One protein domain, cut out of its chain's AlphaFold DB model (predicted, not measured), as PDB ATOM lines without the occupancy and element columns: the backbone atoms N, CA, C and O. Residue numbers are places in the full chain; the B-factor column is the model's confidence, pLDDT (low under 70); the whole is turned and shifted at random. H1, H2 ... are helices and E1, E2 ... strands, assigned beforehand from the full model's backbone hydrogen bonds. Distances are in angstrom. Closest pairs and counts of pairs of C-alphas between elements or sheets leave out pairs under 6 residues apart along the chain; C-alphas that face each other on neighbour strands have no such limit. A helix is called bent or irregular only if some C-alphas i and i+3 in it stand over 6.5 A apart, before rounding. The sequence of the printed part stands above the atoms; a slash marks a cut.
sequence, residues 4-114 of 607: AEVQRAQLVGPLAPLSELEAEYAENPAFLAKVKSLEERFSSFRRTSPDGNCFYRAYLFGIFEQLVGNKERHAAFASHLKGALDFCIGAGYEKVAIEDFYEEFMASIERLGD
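What this domain is: This is residues 4 to 114 of the 607 residues of the protein "Ano10 protein" of Symbiodinium necroappetens (UniProt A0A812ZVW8). Two lobes stand at the two ends of an elongated, loosely built shape, with helix H4 in the middle between them. One lobe is a two-stranded antiparallel ribbon, E1 and E2, with the helical hairpin of H2 and H3 by the end where E1 ends and E2 begins, and the short H1 by the other end; the other lobe is the long H7 with H5 and H6 following one another along it. The printed part has 111 residues with seven named helices and two named strands, in the order H1, E1, H2, H3, E2, H4, H5, H6, H7, and its class is mostly helix. The whole is loose, with a radius of gyration of the C-alphas of 18.1 A, and spans 50 by 30 by 29 A.

How they stand to each other: The sheet has the order E1, residues 12 to 17, then E2, residues 44 to 48, antiparallel with 153 degrees between their directions. C-alphas 12 and 48 face each other at 4.6 A, and C-alphas 17 and 44 at 4.7 A. Across the pair, N 13 and O 47 are within hydrogen-bond range at 2.8 A, as are N 45 and O 16 at 2.9 A. H2, residues 19 to 24, and H3, residues 29 to 39, form a helical hairpin, at a shallow tilt of 20 degrees, opposite ways. They only just touch, with 3 pairs of C-alphas within 8 A, the closest being those of Glu 22 and Leu 32 at 6.2 A. H2 and E2 are near each other, with 5 pairs of C-alphas within 10 A. H1, residues 4 to 9, touches no helix and is apart from E2. The closest C-alphas of E2 and H4, residues 54 to 67, are those of Thr 48 and Cys 54, 5.8 A apart. With residues 64 to 67 alone, H4 touches residues 109 to 113 of H7, residues 95 to 113, at a steep tilt of 41 degrees, the same way; the closest C-alphas are those of Leu 67 and Leu 112, at 7.1 A. H7 is the hub, touching three helices. H5, residues 71 to 81, touches it at a shallow tilt of 7 degrees, opposite ways, with the C-alphas of His 74 and Gly 113 closest at 6.3 A. H6, residues 84 to 90, forms a helical hairpin with H7 at a shallow tilt of 16 degrees, and the C-alphas of Ile 89 and Lys 95 are closest at 6.1 A. H5 and H6 meet only through their link, and H4 and H6 are apart. In H1, H2, H4, H5 and H6 every O i to N i+4 pair is within hydrogen-bond range; in H3 it is 6 of 7 and in H7 13 of 15.

Where its parts are: E1 begins at C-alpha 12, (-106.815, 67.512, 23.671), and measures 15.0 A; E2 measures 13.6 A. H3 is 15.7 A long, H4 20.1 A and H5 15.3 A. H4 begins at C-alpha 54, (-99.425, 71.258, 27.002). H7, the longest helix, measures 26.1 A and ends at C-alpha 113, (-105.381, 71.594, 2.541). It is irregular: C-alphas 97 and 100 are 7.1 A apart. H1, H2 and H6 are shorter.

The domain as a whole: The two C-alphas farthest apart are those of Glu 27 and Val 96, at 50.3 A. The printed part has no cut, and each link between successive elements is tight. The mean pLDDT of the printed part is 80.5; residues 4 to 10, residue 69 and residues 111 to 114 are under 70, and the mean over H1 is 47.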
ATOM      1  N   ALA A   4    -112.471  57.521  33.727       41.59
ATOM      2  CA  ALA A   4    -111.272  58.208  34.200       41.59
ATOM      3  C   ALA A   4    -109.985  57.820  33.434       41.59
ATOM      4  O   ALA A   4    -109.081  58.644  33.300       41.59
ATOM      5  N   GLU A   5    -109.889  56.599  32.895       43.38
ATOM      6  CA  GLU A   5    -108.772  56.183  32.029       43.38
ATOM      7  C   GLU A   5    -108.920  56.744  30.611       43.38
ATOM      8  O   GLU A   5    -107.931  57.139  29.999       43.38
ATOM      9  N   VAL A   6    -110.157  56.859  30.110       48.00
ATOM     10  CA  VAL A   6    -110.455  57.464  28.799       48.00
ATOM     11  C   VAL A   6    -110.076  58.950  28.774       48.00
ATOM     12  O   VAL A   6    -109.459  59.407  27.815       48.00
ATOM     13  N   GLN A   7    -110.364  59.697  29.847       45.84
ATOM     14  CA  GLN A   7    -109.947  61.102  29.965       45.84
ATOM     15  C   GLN A   7    -108.426  61.273  30.087       45.84
ATOM     16  O   GLN A   7    -107.889  62.258  29.589       45.84
ATOM     17  N   ARG A   8    -107.710  60.315  30.694       48.94
ATOM     18  CA  ARG A   8    -106.234  60.336  30.754       48.94
ATOM     19  C   ARG A   8    -105.567  60.037  29.408       48.94
ATOM     20  O   ARG A   8    -104.432  60.456  29.207       48.94
ATOM     21  N   ALA A   9    -106.254  59.351  28.496       54.06
ATOM     22  CA  ALA A   9    -105.745  59.050  27.158       54.06
ATOM     23  C   ALA A   9    -105.930  60.206  26.153       54.06
ATOM     24  O   ALA A   9    -105.281  60.222  25.107       54.06
ATOM     25  N   GLN A  10    -106.804  61.178  26.439       67.00
ATOM     26  CA  GLN A  10    -107.148  62.235  25.489       67.00
ATOM     27  C   GLN A  10    -106.168  63.420  25.586       67.00
ATOM     28  O   GLN A  10    -106.137  64.154  26.571       67.00
ATOM     29  N   LEU A  11    -105.349  63.623  24.545       78.19
ATOM     30  CA  LEU A  11    -104.308  64.664  24.525       78.19
ATOM     31  C   LEU A  11    -104.879  66.096  24.466       78.19
ATOM     32  O   LEU A  11    -104.279  67.007  25.050       78.19
ATOM     33  N   VAL A  12    -106.018  66.275  23.781       82.88
ATOM     34  CA  VAL A  12    -106.815  67.512  23.671       82.88
ATOM     35  C   VAL A  12    -108.295  67.160  23.846       82.88
ATOM     36  O   VAL A  12    -108.797  66.246  23.194       82.88
ATOM     37  N   GLY A  13    -108.989  67.871  24.730       80.19
ATOM     38  CA  GLY A  13    -110.397  67.653  25.051       80.19
ATOM     39  C   GLY A  13    -111.386  68.297  24.065       80.19
ATOM     40  O   GLY A  13    -111.004  69.093  23.194       80.19
ATOM     41  N   PRO A  14    -112.686  67.971  24.200       81.62
ATOM     42  CA  PRO A  14    -113.749  68.612  23.433       81.62
ATOM     43  C   PRO A  14    -113.850  70.116  23.743       81.62
ATOM     44  O   PRO A  14    -113.295  70.607  24.727       81.62
ATOM     45  N   LEU A  15    -114.541  70.845  22.865       83.88
ATOM     46  CA  LEU A  15    -114.800  72.275  23.020       83.88
ATOM     47  C   LEU A  15    -115.794  72.471  24.177       83.88
ATOM     48  O   LEU A  15    -116.880  71.894  24.143       83.88
ATOM     49  N   ALA A  16    -115.418  73.257  25.183       84.56
ATOM     50  CA  ALA A  16    -116.211  73.510  26.382       84.56
ATOM     51  C   ALA A  16    -116.559  75.007  26.513       84.56
ATOM     52  O   ALA A  16    -115.744  75.866  26.148       84.56
ATOM     53  N   PRO A  17    -117.758  75.350  27.017       87.19
ATOM     54  CA  PRO A  17    -118.135  76.729  27.305       87.19
ATOM     55  C   PRO A  17    -117.384  77.262  28.533       87.19
ATOM     56  O   PRO A  17    -117.133  76.530  29.488       87.19
ATOM     57  N   LEU A  18    -117.070  78.561  28.545       85.56
ATOM     58  CA  LEU A  18    -116.341  79.214  29.647       85.56
ATOM     59  C   LEU A  18    -117.070  79.162  31.003       85.56
ATOM     60  O   LEU A  18    -116.417  79.237  32.041       85.56
ATOM     61  N   SER A  19    -118.380  78.903  31.014       84.88
ATOM     62  CA  SER A  19    -119.158  78.662  32.235       84.88
ATOM     63  C   SER A  19    -118.668  77.453  33.044       84.88
ATOM     64  O   SER A  19    -118.797  77.435  34.267       84.88
ATOM     65  N   GLU A  20    -118.057  76.451  32.400       86.94
ATOM     66  CA  GLU A  20    -117.434  75.326  33.110       86.94
ATOM     67  C   GLU A  20    -116.180  75.755  33.888       86.94
ATOM     68  O   GLU A  20    -115.922  75.240  34.976       86.94
ATOM     69  N   LEU A  21    -115.422  76.722  33.360       84.50
ATOM     70  CA  LEU A  21    -114.274  77.334  34.039       84.50
ATOM     71  C   LEU A  21    -114.732  78.194  35.222       84.50
ATOM     72  O   LEU A  21    -114.103  78.170  36.279       84.50
ATOM     73  N   GLU A  22    -115.839  78.926  35.075       84.19
ATOM     74  CA  GLU A  22    -116.429  79.685  36.184       84.19
ATOM     75  C   GLU A  22    -116.874  78.771  37.332       84.19
ATOM     76  O   GLU A  22    -116.627  79.081  38.498       84.19
ATOM     77  N   ALA A  23    -117.482  77.624  37.010       85.75
ATOM     78  CA  ALA A  23    -117.900  76.638  38.002       85.75
ATOM     79  C   ALA A  23    -116.706  75.989  38.728       85.75
ATOM     80  O   ALA A  23    -116.765  75.781  39.937       85.75
ATOM     81  N   GLU A  24    -115.612  75.702  38.014       86.50
ATOM     82  CA  GLU A  24    -114.398  75.099  38.584       86.50
ATOM     83  C   GLU A  24    -113.656  76.050  39.537       86.50
ATOM     84  O   GLU A  24    -113.143  75.621  40.569       86.50
ATOM     85  N   TYR A  25    -113.633  77.350  39.226       86.88
ATOM     86  CA  TYR A  25    -112.956  78.371  40.033       86.88
ATOM     87  C   TYR A  25    -113.911  79.199  40.904       86.88
ATOM     88  O   TYR A  25    -113.532  80.277  41.367       86.88
ATOM     89  N   ALA A  26    -115.119  78.695  41.181       84.81
ATOM     90  CA  ALA A  26    -116.152  79.400  41.946       84.81
ATOM     91  C   ALA A  26    -115.673  79.887  43.330       84.81
ATOM     92  O   ALA A  26    -116.112  80.930  43.815       84.81
ATOM     93  N   GLU A  27    -114.736  79.168  43.951       87.50
ATOM     94  CA  GLU A  27    -114.186  79.495  45.272       87.50
ATOM     95  C   GLU A  27    -113.007  80.488  45.227       87.50
ATOM     96  O   GLU A  27    -112.565  80.968  46.273       87.50
ATOM     97  N   ASN A  28    -112.488  80.833  44.038       90.88
ATOM     98  CA  ASN A  28    -111.319  81.702  43.890       90.88
ATOM     99  C   ASN A  28    -111.645  83.019  43.147       90.88
ATOM    100  O   ASN A  28    -111.594  83.080  41.912       90.88
ATOM    101  N   PRO A  29    -111.901  84.123  43.880       85.06
ATOM    102  CA  PRO A  29    -112.365  85.382  43.293       85.06
ATOM    103  C   PRO A  29    -111.349  86.036  42.341       85.06
ATOM    104  O   PRO A  29    -111.742  86.757  41.424       85.06
ATOM    105  N   ALA A  30    -110.049  85.762  42.505       87.88
ATOM    106  CA  ALA A  30    -109.012  86.290  41.618       87.88
ATOM    107  C   ALA A  30    -109.013  85.615  40.235       87.88
ATOM    108  O   ALA A  30    -108.676  86.258  39.238       87.88
ATOM    109  N   PHE A  31    -109.387  84.334  40.158       85.75
ATOM    110  CA  PHE A  31    -109.506  83.617  38.887       85.75
ATOM    111  C   PHE A  31    -110.835  83.906  38.195       85.75
ATOM    112  O   PHE A  31    -110.829  84.103  36.984       85.75
ATOM    113  N   LEU A  32    -111.933  84.074  38.938       86.31
ATOM    114  CA  LEU A  32    -113.220  84.492  38.367       86.31
ATOM    115  C   LEU A  32    -113.128  85.828  37.614       86.31
ATOM    116  O   LEU A  32    -113.663  85.958  36.517       86.31
ATOM    117  N   ALA A  33    -112.391  86.807  38.149       86.75
ATOM    118  CA  ALA A  33    -112.154  88.073  37.450       86.75
ATOM    119  C   ALA A  33    -111.401  87.885  36.114       86.75
ATOM    120  O   ALA A  33    -111.667  88.591  35.143       86.75
ATOM    121  N   LYS A  34    -110.482  86.910  36.047       89.19
ATOM    122  CA  LYS A  34    -109.734  86.580  34.823       89.19
ATOM    123  C   LYS A  34    -110.580  85.800  33.818       89.19
ATOM    124  O   LYS A  34    -110.456  86.058  32.627       89.19
ATOM    125  N   VAL A  35    -111.441  84.888  34.279       85.62
ATOM    126  CA  VAL A  35    -112.368  84.143  33.408       85.62
ATOM    127  C   VAL A  35    -113.354  85.104  32.742       85.62
ATOM    128  O   VAL A  35    -113.481  85.072  31.524       85.62
ATOM    129  N   LYS A  36    -113.916  86.065  33.486       85.06
ATOM    130  CA  LYS A  36    -114.773  87.117  32.908       85.06
ATOM    131  C   LYS A  36    -114.069  87.975  31.858       85.06
ATOM    132  O   LYS A  36    -114.665  88.335  30.854       85.06
ATOM    133  N   SER A  37    -112.783  88.273  32.052       88.69
ATOM    134  CA  SER A  37    -111.987  88.973  31.035       88.69
ATOM    135  C   SER A  37    -111.720  88.111  29.790       88.69
ATOM    136  O   SER A  37    -111.586  88.650  28.692       88.69
ATOM    137  N   LEU A  38    -111.645  86.783  29.931       87.06
ATOM    138  CA  LEU A  38    -111.496  85.864  28.797       87.06
ATOM    139  C   LEU A  38    -112.780  85.762  27.966       87.06
ATOM    140  O   LEU A  38    -112.680  85.689  26.741       87.06
ATOM    141  N   GLU A  39    -113.954  85.824  28.598       84.62
ATOM    142  CA  GLU A  39    -115.259  85.817  27.913       84.62
ATOM    143  C   GLU A  39    -115.452  87.000  26.955       84.62
ATOM    144  O   GLU A  39    -116.168  86.883  25.964       84.62
ATOM    145  N   GLU A  40    -114.766  88.126  27.180       86.56
ATOM    146  CA  GLU A  40    -114.801  89.271  26.258       86.56
ATOM    147  C   GLU A  40    -114.135  88.969  24.903       86.56
ATOM    148  O   GLU A  40    -114.415  89.640  23.909       86.56
ATOM    149  N   ARG A  41    -113.222  87.989  24.853       84.12
ATOM    150  CA  ARG A  41    -112.375  87.702  23.680       84.12
ATOM    151  C   ARG A  41    -112.578  86.317  23.083       84.12
ATOM    152  O   ARG A  41    -112.342  86.142  21.890       84.12
ATOM    153  N   PHE A  42    -112.972  85.341  23.891       83.81
ATOM    154  CA  PHE A  42    -113.090  83.947  23.486       83.81
ATOM    155  C   PHE A  42    -114.470  83.413  23.853       83.81
ATOM    156  O   PHE A  42    -115.005  83.728  24.907       83.81
ATOM    157  N   SER A  43    -115.047  82.588  22.978       83.56
ATOM    158  CA  SER A  43    -116.371  81.985  23.189       83.56
ATOM    159  C   SER A  43    -116.316  80.639  23.913       83.56
ATOM    160  O   SER A  43    -117.300  80.201  24.503       83.56
ATOM    161  N   SER A  44    -115.182  79.947  23.832       85.44
ATOM    162  CA  SER A  44    -115.017  78.573  24.303       85.44
ATOM    163  C   SER A  44    -113.542  78.263  24.549       85.44
ATOM    164  O   SER A  44    -112.659  79.009  24.120       85.44
ATOM    165  N   PHE A  45    -113.276  77.160  25.245       86.69
ATOM    166  CA  PHE A  45    -111.924  76.674  25.507       86.69
ATOM    167  C   PHE A  45    -111.843  75.151  25.349       86.69
ATOM    168  O   PHE A  45    -112.854  74.452  25.354       86.69
ATOM    169  N   ARG A  46    -110.624  74.620  25.217       85.56
ATOM    170  CA  ARG A  46    -110.341  73.177  25.240       85.56
ATOM    171  C   ARG A  46    -109.347  72.879  26.351       85.56
ATOM    172  O   ARG A  46    -108.414  73.650  26.575       85.56
ATOM    173  N   ARG A  47    -109.516  71.742  27.022       85.50
ATOM    174  CA  ARG A  47    -108.528  71.241  27.989       85.50
ATOM    175  C   ARG A  47    -107.421  70.485  27.259       85.50
ATOM    176  O   ARG A  47    -107.697  69.757  26.309       85.50
ATOM    177  N   THR A  48    -106.180  70.629  27.704       85.31
ATOM    178  CA  THR A  48    -105.039  69.844  27.215       85.31
ATOM    179  C   THR A  48    -104.461  69.009  28.350       85.31
ATOM    180  O   THR A  48    -104.554  69.387  29.518       85.31
ATOM    181  N   SER A  49    -103.898  67.844  28.017       81.31
ATOM    182  CA  SER A  49    -103.298  66.968  29.031       81.31
ATOM    183  C   SER A  49    -102.087  67.642  29.708       81.31
ATOM    184  O   SER A  49    -101.271  68.252  29.008       81.31
ATOM    185  N   PRO A  50    -101.940  67.555  31.045       77.88
ATOM    186  CA  PRO A  50    -100.867  68.204  31.797       77.88
ATOM    187  C   PRO A  50     -99.581  67.357  31.819       77.88
ATOM    188  O   PRO A  50     -99.166  66.857  32.860       77.88
ATOM    189  N   ASP A  51     -98.935  67.196  30.666       79.81
ATOM    190  CA  ASP A  51     -97.739  66.353  30.477       79.81
ATOM    191  C   ASP A  51     -96.449  67.153  30.200       79.81
ATOM    192  O   ASP A  51     -95.466  66.619  29.693       79.81
ATOM    193  N   GLY A  52     -96.445  68.453  30.516       77.62
ATOM    194  CA  GLY A  52     -95.313  69.359  30.276       77.62
ATOM    195  C   GLY A  52     -95.200  69.874  28.835       77.62
ATOM    196  O   GLY A  52     -94.581  70.911  28.616       77.62
ATOM    197  N   ASN A  53     -95.883  69.241  27.872       81.44
ATOM    198  CA  ASN A  53     -95.954  69.670  26.466       81.44
ATOM    199  C   ASN A  53     -97.272  70.392  26.123       81.44
ATOM    200  O   ASN A  53     -97.562  70.677  24.957       81.44
ATOM    201  N   CYS A  54     -98.081  70.700  27.139       81.75
ATOM    202  CA  CYS A  54     -99.425  71.258  27.002       81.75
ATOM    203  C   CYS A  54     -99.470  72.583  26.220       81.75
ATOM    204  O   CYS A  54    -100.415  72.800  25.461       81.75
ATOM    205  N   PHE A  55     -98.443  73.434  26.349       84.88
ATOM    206  CA  PHE A  55     -98.342  74.698  25.614       84.88
ATOM    207  C   PHE A  55     -98.199  74.477  24.105       84.88
ATOM    208  O   PHE A  55     -99.018  74.975  23.333       84.88
ATOM    209  N   TYR A  56     -97.202  73.693  23.681       83.12
ATOM    210  CA  TYR A  56     -96.960  73.412  22.264       83.12
ATOM    211  C   TYR A  56     -98.158  72.717  21.624       83.12
ATOM    212  O   TYR A  56     -98.539  73.043  20.504       83.12
ATOM    213  N   ARG A  57     -98.816  71.823  22.367       85.62
ATOM    214  CA  ARG A  57    -100.043  71.169  21.916       85.62
ATOM    215  C   ARG A  57    -101.184  72.155  21.699       85.62
ATOM    216  O   ARG A  57    -101.814  72.111  20.650       85.62
ATOM    217  N   ALA A  58    -101.448  73.030  22.669       84.44
ATOM    218  CA  ALA A  58    -102.495  74.041  22.547       84.44
ATOM    219  C   ALA A  58    -102.219  74.990  21.371       84.44
ATOM    220  O   ALA A  58    -103.124  75.304  20.603       84.44
ATOM    221  N   TYR A  59    -100.959  75.397  21.202       86.00
ATOM    222  CA  TYR A  59    -100.534  76.279  20.122       86.00
ATOM    223  C   TYR A  59    -100.685  75.630  18.738       86.00
ATOM    224  O   TYR A  59    -101.346  76.193  17.868       86.00
ATOM    225  N   LEU A  60    -100.136  74.427  18.543       84.50
ATOM    226  CA  LEU A  60    -100.205  73.708  17.266       84.50
ATOM    227  C   LEU A  60    -101.643  73.346  16.894       84.50
ATOM    228  O   LEU A  60    -102.053  73.548  15.754       84.50
ATOM    229  N   PHE A  61    -102.430  72.864  17.859       86.38
ATOM    230  CA  PHE A  61    -103.833  72.534  17.625       86.38
ATOM    231  C   PHE A  61    -104.655  73.780  17.273       86.38
ATOM    232  O   PHE A  61    -105.471  73.732  16.360       86.38
ATOM    233  N   GLY A  62    -104.398  74.910  17.941       84.81
ATOM    234  CA  GLY A  62    -105.039  76.185  17.621       84.81
ATOM    235  C   GLY A  62    -104.691  76.697  16.220       84.81
ATOM    236  O   GLY A  62    -105.566  77.214  15.530       84.81
ATOM    237  N   ILE A  63    -103.445  76.512  15.766       83.31
ATOM    238  CA  ILE A  63    -103.061  76.808  14.378       83.31
ATOM    239  C   ILE A  63    -103.830  75.903  13.420       83.31
ATOM    240  O   ILE A  63    -104.477  76.412  12.511       83.31
ATOM    241  N   PHE A  64    -103.811  74.583  13.628       82.62
ATOM    242  CA  PHE A  64    -104.518  73.651  12.751       82.62
ATOM    243  C   PHE A  64    -106.014  73.974  12.658       82.62
ATOM    244  O   PHE A  64    -106.537  74.063  11.552       82.62
ATOM    245  N   GLU A  65    -106.681  74.252  13.780       82.44
ATOM    246  CA  GLU A  65    -108.104  74.623  13.819       82.44
ATOM    247  C   GLU A  65    -108.406  75.899  13.007       82.44
ATOM    248  O   GLU A  65    -109.465  75.998  12.395       82.44
ATOM    249  N   GLN A  66    -107.466  76.850  12.920       81.06
ATOM    250  CA  GLN A  66    -107.610  78.051  12.082       81.06
ATOM    251  C   GLN A  66    -107.358  77.816  10.586       81.06
ATOM    252  O   GLN A  66    -107.794  78.630   9.765       81.06
ATOM    253  N   LEU A  67    -106.621  76.761  10.234       79.69
ATOM    254  CA  LEU A  67    -106.325  76.398   8.845       79.69
ATOM    255  C   LEU A  67    -107.430  75.523   8.240       79.69
ATOM    256  O   LEU A  67    -107.659  75.593   7.031       79.69
ATOM    257  N   VAL A  68    -108.149  74.752   9.064       73.81
ATOM    258  CA  VAL A  68    -109.303  73.946   8.634       73.81
ATOM    259  C   VAL A  68    -110.369  74.847   7.999       73.81
ATOM    260  O   VAL A  68    -110.899  75.762   8.626       73.81
ATOM    261  N   GLY A  69    -110.699  74.582   6.733       64.19
ATOM    262  CA  GLY A  69    -111.770  75.270   6.002       64.19
ATOM    263  C   GLY A  69    -111.398  76.627   5.385       64.19
ATOM    264  O   GLY A  69    -112.201  77.171   4.629       64.19
ATOM    265  N   ASN A  70    -110.195  77.165   5.627       78.31
ATOM    266  CA  ASN A  70    -109.744  78.431   5.036       78.31
ATOM    267  C   ASN A  70    -108.563  78.219   4.074       78.31
ATOM    268  O   ASN A  70    -107.397  78.323   4.457       78.31
ATOM    269  N   LYS A  71    -108.886  77.953   2.800       74.50
ATOM    270  CA  LYS A  71    -107.913  77.625   1.739       74.50
ATOM    271  C   LYS A  71    -106.838  78.698   1.539       74.50
ATOM    272  O   LYS A  71    -105.686  78.361   1.288       74.50
ATOM    273  N   GLU A  72    -107.184  79.978   1.676       76.38
ATOM    274  CA  GLU A  72    -106.224  81.078   1.509       76.38
ATOM    275  C   GLU A  72    -105.204  81.121   2.650       76.38
ATOM    276  O   GLU A  72    -104.000  81.229   2.407       76.38
ATOM    277  N   ARG A  73    -105.668  80.991   3.901       79.88
ATOM    278  CA  ARG A  73    -104.777  80.945   5.071       79.88
ATOM    279  C   ARG A  73    -103.920  79.692   5.085       79.88
ATOM    280  O   ARG A  73    -102.742  79.785   5.418       79.88
ATOM    281  N   HIS A  74    -104.494  78.555   4.698       81.94
ATOM    282  CA  HIS A  74    -103.766  77.307   4.508       81.94
ATOM    283  C   HIS A  74    -102.621  77.473   3.506       81.94
ATOM    284  O   HIS A  74    -101.465  77.255   3.869       81.94
ATOM    285  N   ALA A  75    -102.914  77.966   2.299       80.12
ATOM    286  CA  ALA A  75    -101.907  78.166   1.262       80.12
ATOM    287  C   ALA A  75    -100.815  79.162   1.693       80.12
ATOM    288  O   ALA A  75     -99.626  78.911   1.483       80.12
ATOM    289  N   ALA A  76    -101.199  80.267   2.343       83.50
ATOM    290  CA  ALA A  76    -100.256  81.253   2.862       83.50
ATOM    291  C   ALA A  76     -99.343  80.655   3.946       83.50
ATOM    292  O   ALA A  76     -98.123  80.816   3.886       83.50
ATOM    293  N   PHE A  77     -99.909  79.917   4.903       84.69
ATOM    294  CA  PHE A  77     -99.156  79.299   5.991       84.69
ATOM    295  C   PHE A  77     -98.228  78.183   5.494       84.69
ATOM    296  O   PHE A  77     -97.046  78.172   5.839       84.69
ATOM    297  N   ALA A  78     -98.713  77.315   4.602       83.12
ATOM    298  CA  ALA A  78     -97.903  76.285   3.955       83.12
ATOM    299  C   ALA A  78     -96.741  76.898   3.154       83.12
ATOM    300  O   ALA A  78     -95.620  76.399   3.208       83.12
ATOM    301  N   SER A  79     -96.969  78.018   2.453       83.69
ATOM    302  CA  SER A  79     -95.902  78.721   1.723       83.69
ATOM    303  C   SER A  79     -94.825  79.301   2.645       83.69
ATOM    304  O   SER A  79     -93.648  79.271   2.298       83.69
ATOM    305  N   HIS A  80     -95.212  79.779   3.832       83.56
ATOM    306  CA  HIS A  80     -94.285  80.324   4.820       83.56
ATOM    307  C   HIS A  80     -93.417  79.230   5.454       83.56
ATOM    308  O   HIS A  80     -92.229  79.437   5.692       83.56
ATOM    309  N   LEU A  81     -93.994  78.048   5.679       84.12
ATOM    310  CA  LEU A  81     -93.283  76.923   6.278       84.12
ATOM    311  C   LEU A  81     -92.265  76.270   5.343       84.12
ATOM    312  O   LEU A  81     -91.278  75.750   5.848       84.12
ATOM    313  N   LYS A  82     -92.425  76.367   4.014       83.88
ATOM    314  CA  LYS A  82     -91.490  75.772   3.036       83.88
ATOM    315  C   LYS A  82     -90.020  76.184   3.219       83.88
ATOM    316  O   LYS A  82     -89.145  75.435   2.805       83.88
ATOM    317  N   GLY A  83     -89.746  77.345   3.824       81.19
ATOM    318  CA  GLY A  83     -88.388  77.823   4.131       81.19
ATOM    319  C   GLY A  83     -87.941  77.626   5.587       81.19
ATOM    320  O   GLY A  83     -86.854  78.069   5.957       81.19
ATOM    321  N   ALA A  84     -88.764  77.008   6.439       84.38
ATOM    322  CA  ALA A  84     -88.481  76.897   7.870       84.38
ATOM    323  C   ALA A  84     -87.358  75.892   8.178       84.38
ATOM    324  O   ALA A  84     -86.581  76.122   9.104       84.38
ATOM    325  N   LEU A  85     -87.220  74.826   7.378       84.88
ATOM    326  CA  LEU A  85     -86.131  73.856   7.530       84.88
ATOM    327  C   LEU A  85     -84.759  74.523   7.332       84.88
ATOM    328  O   LEU A  85     -83.881  74.393   8.185       84.88
ATOM    329  N   ASP A  86     -84.607  75.312   6.266       85.56
ATOM    330  CA  ASP A  86     -83.372  76.053   5.973       85.56
ATOM    331  C   ASP A  86     -83.053  77.092   7.057       85.56
ATOM    332  O   ASP A  86     -81.892  77.286   7.424       85.56
ATOM    333  N   PHE A  87     -84.084  77.728   7.624       87.12
ATOM    334  CA  PHE A  87     -83.932  78.648   8.749       87.12
ATOM    335  C   PHE A  87     -83.397  77.943  10.006       87.12
ATOM    336  O   PHE A  87     -82.481  78.450  10.653       87.12
ATOM    337  N   CYS A  88     -83.918  76.759  10.340       83.50
ATOM    338  CA  CYS A  88     -83.441  75.972  11.477       83.50
ATOM    339  C   CYS A  88     -81.999  75.477  11.275       83.50
ATOM    340  O   CYS A  88     -81.193  75.559  12.201       83.50
ATOM    341  N   ILE A  89     -81.639  75.050  10.062       87.25
ATOM    342  CA  ILE A  89     -80.254  74.685   9.724       87.25
ATOM    343  C   ILE A  89     -79.330  75.904   9.882       87.25
ATOM    344  O   ILE A  89     -78.276  75.810  10.510       87.25
ATOM    345  N   GLY A  90     -79.752  77.077   9.395       86.19
ATOM    346  CA  GLY A  90     -79.016  78.337   9.555       86.19
ATOM    347  C   GLY A  90     -78.866  78.795  11.013       86.19
ATOM    348  O   GLY A  90     -77.900  79.481  11.345       86.19
ATOM    349  N   ALA A  91     -79.779  78.382  11.895       88.56
ATOM    350  CA  ALA A  91     -79.733  78.641  13.333       88.56
ATOM    351  C   ALA A  91     -78.877  77.626  14.125       88.56
ATOM    352  O   ALA A  91     -78.761  77.758  15.344       88.56
ATOM    353  N   GLY A  92     -78.262  76.643  13.455       85.75
ATOM    354  CA  GLY A  92     -77.336  75.682  14.063       85.75
ATOM    355  C   GLY A  92     -77.961  74.357  14.508       85.75
ATOM    356  O   GLY A  92     -77.311  73.611  15.239       85.75
ATOM    357  N   TYR A  93     -79.191  74.044  14.086       86.69
ATOM    358  CA  TYR A  93     -79.789  72.726  14.313       86.69
ATOM    359  C   TYR A  93     -79.252  71.700  13.307       86.69
ATOM    360  O   TYR A  93     -79.112  71.983  12.116       86.69
ATOM    361  N   GLU A  94     -78.965  70.489  13.782       86.94
ATOM    362  CA  GLU A  94     -78.492  69.399  12.931       86.94
ATOM    363  C   GLU A  94     -79.630  68.881  12.047       86.94
ATOM    364  O   GLU A  94     -80.664  68.453  12.556       86.94
ATOM    365  N   LYS A  95     -79.426  68.900  10.722       84.31
ATOM    366  CA  LYS A  95     -80.452  68.543   9.729       84.31
ATOM    367  C   LYS A  95     -81.115  67.194  10.032       84.31
ATOM    368  O   LYS A  95     -82.334  67.118  10.086       84.31
ATOM    369  N   VAL A  96     -80.308  66.176  10.332       82.81
ATOM    370  CA  VAL A  96     -80.767  64.802  10.611       82.81
ATOM    371  C   VAL A  96     -81.709  64.731  11.821       82.81
ATOM    372  O   VAL A  96     -82.558  63.854  11.882       82.81
ATOM    373  N   ALA A  97     -81.593  65.652  12.780       81.88
ATOM    374  CA  ALA A  97     -82.421  65.649  13.984       81.88
ATOM    375  C   ALA A  97     -83.783  66.344  13.803       81.88
ATOM    376  O   ALA A  97     -84.665  66.148  14.635       81.88
ATOM    377  N   ILE A  98     -83.948  67.185  12.773       84.06
ATOM    378  CA  ILE A  98     -85.142  68.031  12.583       84.06
ATOM    379  C   ILE A  98     -85.895  67.760  11.279       84.06
ATOM    380  O   ILE A  98     -87.065  68.126  11.191       84.06
ATOM    381  N   GLU A  99     -85.242  67.147  10.289       84.06
ATOM    382  CA  GLU A  99     -85.809  66.852   8.969       84.06
ATOM    383  C   GLU A  99     -87.080  66.002   9.104       84.06
ATOM    384  O   GLU A  99     -88.142  66.454   8.685       84.06
ATOM    385  N   ASP A 100     -87.018  64.890   9.844       78.31
ATOM    386  CA  ASP A 100     -88.166  64.001  10.079       78.31
ATOM    387  C   ASP A 100     -89.370  64.723  10.719       78.31
ATOM    388  O   ASP A 100     -90.521  64.528  10.327       78.31
ATOM    389  N   PHE A 101     -89.125  65.594  11.707       81.88
ATOM    390  CA  PHE A 101     -90.196  66.333  12.390       81.88
ATOM    391  C   PHE A 101     -90.802  67.427  11.511       81.88
ATOM    392  O   PHE A 101     -92.007  67.679  11.576       81.88
ATOM    393  N   TYR A 102     -89.970  68.097  10.714       83.94
ATOM    394  CA  TYR A 102     -90.412  69.109   9.765       83.94
ATOM    395  C   TYR A 102     -91.269  68.485   8.659       83.94
ATOM    396  O   TYR A 102     -92.332  69.017   8.341       83.94
ATOM    397  N   GLU A 103     -90.845  67.340   8.125       80.88
ATOM    398  CA  GLU A 103     -91.591  66.600   7.109       80.88
ATOM    399  C   GLU A 103     -92.949  66.119   7.638       80.88
ATOM    400  O   GLU A 103     -93.969  66.371   6.997       80.88
ATOM    401  N   GLU A 104     -93.010  65.532   8.840       79.12
ATOM    402  CA  GLU A 104     -94.283  65.091   9.438       79.12
ATOM    403  C   GLU A 104     -95.237  66.271   9.709       79.12
ATOM    404  O   GLU A 104     -96.460  66.179   9.523       79.12
ATOM    405  N   PHE A 105     -94.687  67.418  10.118       83.06
ATOM    406  CA  PHE A 105     -95.471  68.631  10.326       83.06
ATOM    407  C   PHE A 105     -96.012  69.197   9.007       83.06
ATOM    408  O   PHE A 105     -97.198  69.529   8.927       83.06
ATOM    409  N   MET A 106     -95.189  69.254   7.956       82.88
ATOM    410  CA  MET A 106     -95.614  69.681   6.620       82.88
ATOM    411  C   MET A 106     -96.653  68.732   6.018       82.88
ATOM    412  O   MET A 106     -97.660  69.203   5.494       82.88
ATOM    413  N   ALA A 107     -96.486  67.418   6.180       75.81
ATOM    414  CA  ALA A 107     -97.468  66.425   5.748       75.81
ATOM    415  C   ALA A 107     -98.818  66.605   6.463       75.81
ATOM    416  O   ALA A 107     -99.880  66.522   5.845       75.81
ATOM    417  N   SER A 108     -98.794  66.903   7.766       77.69
ATOM    418  CA  SER A 108    -100.006  67.213   8.533       77.69
ATOM    419  C   SER A 108    -100.695  68.488   8.034       77.69
ATOM    420  O   SER A 108    -101.923  68.527   7.962       77.69
ATOM    421  N   ILE A 109     -99.925  69.508   7.638       79.25
ATOM    422  CA  ILE A 109    -100.452  70.720   7.002       79.25
ATOM    423  C   ILE A 109    -101.056  70.394   5.637       79.25
ATOM    424  O   ILE A 109    -102.182  70.795   5.382       79.25
ATOM    425  N   GLU A 110    -100.387  69.647   4.764       74.50
ATOM    426  CA  GLU A 110    -100.912  69.314   3.431       74.50
ATOM    427  C   GLU A 110    -102.228  68.522   3.496       74.50
ATOM    428  O   GLU A 110    -103.181  68.885   2.805       74.50
ATOM    429  N   ARG A 111    -102.353  67.562   4.427       69.56
ATOM    430  CA  ARG A 111    -103.614  66.836   4.701       69.56
ATOM    431  C   ARG A 111    -104.774  67.738   5.139       69.56
ATOM    432  O   ARG A 111    -105.930  67.343   5.030       69.56
ATOM    433  N   LEU A 112    -104.486  68.922   5.681       67.75
ATOM    434  CA  LEU A 112    -105.508  69.915   6.031       67.75
ATOM    435  C   LEU A 112    -105.955  70.750   4.818       67.75
ATOM    436  O   LEU A 112    -107.020  71.364   4.877       67.75
ATOM    437  N   GLY A 113    -105.145  70.800   3.753       59.28
ATOM    438  CA  GLY A 113    -105.381  71.594   2.541       59.28
ATOM    439  C   GLY A 113    -106.055  70.819   1.419       59.28
ATOM    440  O   GLY A 113    -106.979  71.336   0.784       59.28
ATOM    441  N   ASP A 114    -105.633  69.574   1.215       56.28
ATOM    442  CA  ASP A 114    -106.396  68.608   0.436       56.28
ATOM    443  C   ASP A 114    -107.620  68.258   1.266       56.28
ATOM    444  O   ASP A 114    -107.491  67.686   2.343       56.28
TER     445      ASP A 114